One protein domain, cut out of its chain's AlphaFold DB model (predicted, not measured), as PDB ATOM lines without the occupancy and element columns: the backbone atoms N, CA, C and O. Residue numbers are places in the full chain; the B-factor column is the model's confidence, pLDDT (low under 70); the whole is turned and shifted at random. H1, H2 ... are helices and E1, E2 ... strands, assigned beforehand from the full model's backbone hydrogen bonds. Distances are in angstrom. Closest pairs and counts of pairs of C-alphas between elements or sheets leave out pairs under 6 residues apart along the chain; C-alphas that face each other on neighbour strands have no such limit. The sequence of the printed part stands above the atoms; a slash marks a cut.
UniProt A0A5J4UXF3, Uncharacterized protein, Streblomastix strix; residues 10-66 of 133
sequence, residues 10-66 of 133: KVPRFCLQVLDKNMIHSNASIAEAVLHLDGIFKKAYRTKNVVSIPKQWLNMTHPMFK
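What this domain is: This is residues 10 to 66 of the 133 residues of an uncharacterized protein of Streblomastix strix (UniProt A0A5J4UXF3). A long two-stranded hairpin of E1 and E2 makes most of a rod, with the short helix H1 following on at the end away from the hairpin's turn. After H1 a tail with no named element, residues 48 to 66, folds back from the helix toward E2. The printed part has 57 residues, with two named strands and then one named helix in the order E1, E2, H1; the sheet has the order E1 - E2 and is antiparallel. The class is mixed, helices and strands, with 27 residues in named elements, under half of those printed. The whole is only just extended, close to loose, with a radius of gyration of the C-alphas of 15.5 A, and the C-alphas span 49 by 19 by 19 A.

Where its parts are: The printed part begins at Lys 10, with its C-alpha at (39.794, 20.940, -12.025). E1 is residues 13 to 20, 22.5 A from first to last C-alpha, and begins at C-alpha 13 at (39.605, 11.361, -12.810). E2 is residues 28 to 36, 23.3 A from first to last C-alpha, and bends by 57 degrees at residue 31. H1 is residues 38 to 47, 14.2 A long from first to last C-alpha, and ends at C-alpha 47 at (32.323, 19.899, -29.712).

How they stand to each other: E1 and E2 are a hairpin of antiparallel neighbour strands, with 164 degrees between their N-to-C directions. The C-alphas of Arg 13 and His 36 face each other at 4.8 A, and those of Asp 20 and Ala 28 at 5.4 A. N 14 and O 35 are within hydrogen-bond range at 2.9 A, and N 30 and O 18 at 2.8 A. The link from E1 to E2 is short, with 7 residues between them. The link from E2 to H1 is tight, with 1 residue between them. E1 and H1 have 1 pair of C-alphas within 8 A, those of Arg 13 and Asp 38, 7.7 A apart, while their centres are 22.9 A apart. In H1 every O i to N i+4 pair is within hydrogen-bond range.

The domain as a whole: The outline is a rod, and the two C-alphas farthest apart are those of Ile 24 and Thr 47, at 49.0 A. The C-alphas of Lys 10 and Lys 66, the first and last printed, are 28.4 A apart. The printed part has no cut, and neither link between the named elements is long. The C-alphas of residues 48 to 66 lie 8 to 23 A from the mean of all C-alphas. The mean pLDDT of the printed part is 77.5, and the model's confidence is under 70 at residue 10, residues 23 to 25 and residues 62 to 66.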
ATOM      1  N   LYS A  10      39.186  20.382 -10.803       66.31
ATOM      2  CA  LYS A  10      39.794  20.940 -12.025       66.31
ATOM      3  C   LYS A  10      40.288  19.857 -12.990       66.31
ATOM      4  O   LYS A  10      40.388  20.119 -14.181       66.31
ATOM      5  N   VAL A  11      40.608  18.663 -12.484       72.19
ATOM      6  CA  VAL A  11      41.092  17.527 -13.278       72.19
ATOM      7  C   VAL A  11      40.259  16.301 -12.901       72.19
ATOM      8  O   VAL A  11      40.622  15.578 -11.967       72.19
ATOM      9  N   PRO A  12      39.113  16.073 -13.562       77.94
ATOM     10  CA  PRO A  12      38.277  14.918 -13.275       77.94
ATOM     11  C   PRO A  12      39.033  13.629 -13.609       77.94
ATOM     12  O   PRO A  12      39.635  13.489 -14.679       77.94
ATOM     13  N   ARG A  13      39.008  12.687 -12.669       82.81
ATOM     14  CA  ARG A  13      39.605  11.361 -12.810       82.81
ATOM     15  C   ARG A  13      38.526  10.321 -12.572       82.81
ATOM     16  O   ARG A  13      37.708  10.484 -11.670       82.81
ATOM     17  N   PHE A  14      38.534   9.271 -13.376       82.56
ATOM     18  CA  PHE A  14      37.718   8.090 -13.154       82.56
ATOM     19  C   PHE A  14      38.629   6.969 -12.682       82.56
ATOM     20  O   PHE A  14      39.598   6.642 -13.360       82.56
ATOM     21  N   CYS A  15      38.338   6.421 -11.512       82.19
ATOM     22  CA  CYS A  15      39.084   5.304 -10.965       82.19
ATOM     23  C   CYS A  15      38.216   4.044 -11.014       82.19
ATOM     24  O   CYS A  15      37.076   4.058 -10.550       82.19
ATOM     25  N   LEU A  16      38.764   2.975 -11.590       83.88
ATOM     26  CA  LEU A  16      38.186   1.639 -11.580       83.88
ATOM     27  C   LEU A  16      39.074   0.739 -10.729       83.88
ATOM     28  O   LEU A  16      40.261   0.597 -11.012       83.88
ATOM     29  N   GLN A  17      38.493   0.116  -9.709       84.44
ATOM     30  CA  GLN A  17      39.196  -0.795  -8.812       84.44
ATOM     31  C   GLN A  17      38.574  -2.188  -8.877       84.44
ATOM     32  O   GLN A  17      37.352  -2.339  -8.846       84.44
ATOM     33  N   VAL A  18      39.428  -3.205  -8.962       82.44
ATOM     34  CA  VAL A  18      39.076  -4.618  -8.827       82.44
ATOM     35  C   VAL A  18      39.444  -5.035  -7.413       82.44
ATOM     36  O   VAL A  18      40.608  -4.960  -7.015       82.44
ATOM     37  N   LEU A  19      38.434  -5.441  -6.656       82.44
ATOM     38  CA  LEU A  19      38.559  -5.807  -5.254       82.44
ATOM     39  C   LEU A  19      38.437  -7.322  -5.107       82.44
ATOM     40  O   LEU A  19      37.548  -7.930  -5.707       82.44
ATOM     41  N   ASP A  20      39.293  -7.903  -4.273       81.62
ATOM     42  CA  ASP A  20      39.114  -9.261  -3.780       81.62
ATOM     43  C   ASP A  20      38.088  -9.250  -2.648       81.62
ATOM     44  O   ASP A  20      38.235  -8.513  -1.663       81.62
ATOM     45  N   LYS A  21      37.027 -10.042  -2.798       81.81
ATOM     46  CA  LYS A  21      35.950 -10.088  -1.812       81.81
ATOM     47  C   LYS A  21      36.335 -11.063  -0.708       81.81
ATOM     48  O   LYS A  21      36.089 -12.260  -0.823       81.81
ATOM     49  N   ASN A  22      36.847 -10.528   0.395       75.62
ATOM     50  CA  ASN A  22      37.184 -11.315   1.574       75.62
ATOM     51  C   ASN A  22      36.117 -11.150   2.657       75.62
ATOM     52  O   ASN A  22      35.681 -10.045   2.959       75.62
ATOM     53  N   MET A  23      35.672 -12.265   3.248       54.44
ATOM     54  CA  MET A  23      34.662 -12.232   4.319       54.44
ATOM     55  C   MET A  23      35.256 -11.909   5.698       54.44
ATOM     56  O   MET A  23      34.514 -11.565   6.610       54.44
ATOM     57  N   ILE A  24      36.578 -12.043   5.856       65.44
ATOM     58  CA  ILE A  24      37.272 -12.001   7.156       65.44
ATOM     59  C   ILE A  24      38.083 -10.702   7.340       65.44
ATOM     60  O   ILE A  24      38.278 -10.245   8.464       65.44
ATOM     61  N   HIS A  25      38.525 -10.067   6.251       67.88
ATOM     62  CA  HIS A  25      39.360  -8.858   6.263       67.88
ATOM     63  C   HIS A  25      38.793  -7.779   5.334       67.88
ATOM     64  O   HIS A  25      37.905  -8.056   4.530       67.88
ATOM     65  N   SER A  26      39.313  -6.547   5.417       72.38
ATOM     66  CA  SER A  26      38.975  -5.499   4.448       72.38
ATOM     67  C   SER A  26      39.324  -5.960   3.034       72.38
ATOM     68  O   SER A  26      40.428  -6.465   2.819       72.38
ATOM     69  N   ASN A  27      38.402  -5.768   2.086       74.31
ATOM     70  CA  ASN A  27      38.612  -6.133   0.685       74.31
ATOM     71  C   ASN A  27      39.926  -5.526   0.179       74.31
ATOM     72  O   ASN A  27      40.101  -4.306   0.206       74.31
ATOM     73  N   ALA A  28      40.842  -6.381  -0.265       71.00
ATOM     74  CA  ALA A  28      42.117  -5.950  -0.811       71.00
ATOM     75  C   ALA A  28      41.927  -5.564  -2.280       71.00
ATOM     76  O   ALA A  28      41.253  -6.267  -3.036       71.00
ATOM     77  N   SER A  29      42.510  -4.446  -2.704       72.38
ATOM     78  CA  SER A  29      42.530  -4.070  -4.114       72.38
ATOM     79  C   SER A  29      43.563  -4.902  -4.868       72.38
ATOM     80  O   SER A  29      44.762  -4.825  -4.611       72.38
ATOM     81  N   ILE A  30      43.073  -5.692  -5.822       78.62
ATOM     82  CA  ILE A  30      43.887  -6.498  -6.737       78.62
ATOM     83  C   ILE A  30      44.438  -5.604  -7.847       78.62
ATOM     84  O   ILE A  30      45.580  -5.726  -8.268       78.62
ATOM     85  N   ALA A  31      43.623  -4.698  -8.376       79.00
ATOM     86  CA  ALA A  31      44.047  -3.856  -9.482       79.00
ATOM     87  C   ALA A  31      43.293  -2.535  -9.482       79.00
ATOM     88  O   ALA A  31      42.114  -2.475  -9.141       79.00
ATOM     89  N   GLU A  32      43.975  -1.486  -9.911       82.81
ATOM     90  CA  GLU A  32      43.433  -0.149 -10.056       82.81
ATOM     91  C   GLU A  32      43.771   0.391 -11.447       82.81
ATOM     92  O   GLU A  32      44.878   0.215 -11.958       82.81
ATOM     93  N   ALA A  33      42.801   1.042 -12.076       82.81
ATOM     94  CA  ALA A  33      42.968   1.767 -13.322       82.81
ATOM     95  C   ALA A  33      42.466   3.195 -13.130       82.81
ATOM     96  O   ALA A  33      41.285   3.422 -12.858       82.81
ATOM     97  N   VAL A  34      43.364   4.165 -13.296       83.94
ATOM     98  CA  VAL A  34      43.039   5.588 -13.185       83.94
ATOM     99  C   VAL A  34      43.028   6.218 -14.571       83.94
ATOM    100  O   VAL A  34      44.032   6.261 -15.277       83.94
ATOM    101  N   LEU A  35      41.869   6.738 -14.951       82.06
ATOM    102  CA  LEU A  35      41.618   7.428 -16.205       82.06
ATOM    103  C   LEU A  35      41.551   8.936 -15.979       82.06
ATOM    104  O   LEU A  35      40.698   9.437 -15.245       82.06
ATOM    105  N   HIS A  36      42.415   9.678 -16.665       85.00
ATOM    106  CA  HIS A  36      42.349  11.135 -16.700       85.00
ATOM    107  C   HIS A  36      41.309  11.587 -17.724       85.00
ATOM    108  O   HIS A  36      41.476  11.386 -18.926       85.00
ATOM    109  N   LEU A  37      40.238  12.227 -17.252       82.38
ATOM    110  CA  LEU A  37      39.129  12.630 -18.113       82.38
ATOM    111  C   LEU A  37      39.281  14.038 -18.695       82.38
ATOM    112  O   LEU A  37      38.479  14.427 -19.539       82.38
ATOM    113  N   ASP A  38      40.302  14.798 -18.293       82.69
ATOM    114  CA  ASP A  38      40.490  16.197 -18.705       82.69
ATOM    115  C   ASP A  38      40.463  16.378 -20.236       82.69
ATOM    116  O   ASP A  38      39.679  17.163 -20.771       82.69
ATOM    117  N   GLY A  39      41.220  15.559 -20.975       81.75
ATOM    118  CA  GLY A  39      41.221  15.608 -22.441       81.75
ATOM    119  C   GLY A  39      39.850  15.319 -23.065       81.75
ATOM    120  O   GLY A  39      39.472  15.944 -24.059       81.75
ATOM    121  N   ILE A  40      39.079  14.412 -22.458       83.69
ATOM    122  CA  ILE A  40      37.749  14.008 -22.932       83.69
ATOM    123  C   ILE A  40      36.736  15.120 -22.665       83.69
ATOM    124  O   ILE A  40      36.006  15.503 -23.578       83.69
ATOM    125  N   PHE A  41      36.741  15.700 -21.464       82.12
ATOM    126  CA  PHE A  41      35.876  16.829 -21.125       82.12
ATOM    127  C   PHE A  41      36.206  18.070 -21.947       82.12
ATOM    128  O   PHE A  41      35.297  18.720 -22.458       82.12
ATOM    129  N   LYS A  42      37.491  18.368 -22.168       83.25
ATOM    130  CA  LYS A  42      37.913  19.476 -23.034       83.25
ATOM    131  C   LYS A  42      37.434  19.280 -24.470       83.25
ATOM    132  O   LYS A  42      37.000  20.239 -25.110       83.25
ATOM    133  N   LYS A  43      37.483  18.046 -24.979       83.56
ATOM    134  CA  LYS A  43      36.942  17.700 -26.298       83.56
ATOM    135  C   LYS A  43      35.418  17.846 -26.321       83.56
ATOM    136  O   LYS A  43      34.908  18.527 -27.201       83.56
ATOM    137  N   ALA A  44      34.710  17.315 -25.325       83.50
ATOM    138  CA  ALA A  44      33.252  17.410 -25.227       83.50
ATOM    139  C   ALA A  44      32.767  18.861 -25.133       83.50
ATOM    140  O   ALA A  44      31.826  19.244 -25.825       83.50
ATOM    141  N   TYR A  45      33.469  19.694 -24.362       81.94
ATOM    142  CA  TYR A  45      33.192  21.124 -24.254       81.94
ATOM    143  C   TYR A  45      33.350  21.845 -25.599       81.94
ATOM    144  O   TYR A  45      32.488  22.628 -25.990       81.94
ATOM    145  N   ARG A  46      34.427  21.550 -26.343       83.81
ATOM    146  CA  ARG A  46      34.672  22.141 -27.670       83.81
ATOM    147  C   ARG A  46      33.627  21.721 -28.699       83.81
ATOM    148  O   ARG A  46      33.196  22.548 -29.492       83.81
ATOM    149  N   THR A  47      33.238  20.449 -28.702       85.00
ATOM    150  CA  THR A  47      32.323  19.899 -29.712       85.00
ATOM    151  C   THR A  47      30.847  20.105 -29.348       85.00
ATOM    152  O   THR A  47      29.992  19.913 -30.206       85.00
ATOM    153  N   LYS A  48      30.532  20.494 -28.099       80.69
ATOM    154  CA  LYS A  48      29.163  20.602 -27.544       80.69
ATOM    155  C   LYS A  48      28.305  19.354 -27.796       80.69
ATOM    156  O   LYS A  48      27.086  19.439 -27.914       80.69
ATOM    157  N   ASN A  49      28.949  18.198 -27.903       81.88
ATOM    158  CA  ASN A  49      28.315  16.939 -28.261       81.88
ATOM    159  C   ASN A  49      28.939  15.794 -27.457       81.88
ATOM    160  O   ASN A  49      30.004  15.948 -26.851       81.88
ATOM    161  N   VAL A  50      28.271  14.644 -27.457       81.75
ATOM    162  CA  VAL A  50      28.749  13.427 -26.803       81.75
ATOM    163  C   VAL A  50      30.043  12.972 -27.476       81.75
ATOM    164  O   VAL A  50      30.100  12.783 -28.690       81.75
ATOM    165  N   VAL A  51      31.096  12.798 -26.678       81.00
ATOM    166  CA  VAL A  51      32.395  12.313 -27.150       81.00
ATOM    167  C   VAL A  51      32.529  10.847 -26.784       81.00
ATOM    168  O   VAL A  51      32.575  10.499 -25.609       81.00
ATOM    169  N   SER A  52      32.624   9.999 -27.805       82.06
ATOM    170  CA  SER A  52      32.975   8.592 -27.643       82.06
ATOM    171  C   SER A  52      34.484   8.401 -27.793       82.06
ATOM    172  O   SER A  52      35.137   9.076 -28.597       82.06
ATOM    173  N   ILE A  53      35.036   7.491 -26.997       78.19
ATOM    174  CA  ILE A  53      36.443   7.091 -27.035       78.19
ATOM    175  C   ILE A  53      36.483   5.708 -27.686       78.19
ATOM    176  O   ILE A  53      35.666   4.854 -27.328       78.19
ATOM    177  N   PRO A  54      37.394   5.458 -28.642       81.31
ATOM    178  CA  PRO A  54      37.558   4.122 -29.196       81.31
ATOM    179  C   PRO A  54      37.913   3.121 -28.090       81.31
ATOM    180  O   PRO A  54      38.586   3.462 -27.118       81.31
ATOM    181  N   LYS A  55      37.468   1.870 -28.248       84.00
ATOM    182  CA  LYS A  55      37.828   0.785 -27.327       84.00
ATOM    183  C   LYS A  55      39.350   0.652 -27.289       84.00
ATOM    184  O   LYS A  55      39.970   0.395 -28.318       84.00
ATOM    185  N   GLN A  56      39.932   0.823 -26.108       79.94
ATOM    186  CA  GLN A  56      41.368   0.728 -25.882       79.94
ATOM    187  C   GLN A  56      41.629  -0.124 -24.643       79.94
ATOM    188  O   GLN A  56      40.863  -0.083 -23.679       79.94
ATOM    189  N   TRP A  57      42.717  -0.891 -24.676       78.38
ATOM    190  CA  TRP A  57      43.221  -1.600 -23.507       78.38
ATOM    191  C   TRP A  57      43.710  -0.605 -22.458       78.38
ATOM    192  O   TRP A  57      44.452   0.329 -22.772       78.38
ATOM    193  N   LEU A  58      43.280  -0.809 -21.217       74.12
ATOM    194  CA  LEU A  58      43.687   0.005 -20.083       74.12
ATOM    195  C   LEU A  58      44.766  -0.721 -19.302       74.12
ATOM    196  O   LEU A  58      44.582  -1.870 -18.906       74.12
ATOM    197  N   ASN A  59      45.874  -0.028 -19.060       75.56
ATOM    198  CA  ASN A  59      46.888  -0.521 -18.146       75.56
ATOM    199  C   ASN A  59      46.323  -0.446 -16.727       75.56
ATOM    200  O   ASN A  59      45.940   0.630 -16.264       75.56
ATOM    201  N   MET A  60      46.259  -1.596 -16.065       75.06
ATOM    202  CA  MET A  60      45.875  -1.695 -14.664       75.06
ATOM    203  C   MET A  60      47.134  -1.902 -13.830       75.06
ATOM    204  O   MET A  60      47.984  -2.719 -14.179       75.06
ATOM    205  N   THR A  61      47.252  -1.166 -12.734       73.62
ATOM    206  CA  THR A  61      48.359  -1.283 -11.783       73.62
ATOM    207  C   THR A  61      47.853  -1.918 -10.499       73.62
ATOM    208  O   THR A  61      46.799  -1.536  -9.995       73.62
ATOM    209  N   HIS A  62      48.587  -2.882  -9.950       69.38
ATOM    210  CA  HIS A  62      48.289  -3.422  -8.625       69.38
ATOM    211  C   HIS A  62      48.882  -2.464  -7.572       69.38
ATOM    212  O   HIS A  62      50.055  -2.114  -7.679       69.38
ATOM    213  N   PRO A  63      48.134  -2.037  -6.541       65.25
ATOM    214  CA  PRO A  63      48.613  -1.033  -5.583       65.25
ATOM    215  C   PRO A  63      49.838  -1.484  -4.770       65.25
ATOM    216  O   PRO A  63      50.670  -0.661  -4.402       65.25
ATOM    217  N   MET A  64      50.001  -2.793  -4.530       61.72
ATOM    218  CA  MET A  64      51.248  -3.364  -3.977       61.72
ATOM    219  C   MET A  64      52.327  -3.728  -5.013       61.72
ATOM    220  O   MET A  64      53.405  -4.177  -4.624       61.72
ATOM    221  N   PHE A  65      52.080  -3.561  -6.314       56.12
ATOM    222  CA  PHE A  65      53.116  -3.778  -7.323       56.12
ATOM    223  C   PHE A  65      53.993  -2.531  -7.378       56.12
ATOM    224  O   PHE A  65      53.702  -1.562  -8.076       56.12
ATOM    225  N   LYS A  66      55.066  -2.547  -6.581       54.03
ATOM    226  CA  LYS A  66      56.182  -1.624  -6.765       54.03
ATOM    227  C   LYS A  66      56.815  -1.958  -8.105       54.03
ATOM    228  O   LYS A  66      57.380  -3.038  -8.262       54.03
TER     229      LYS A  66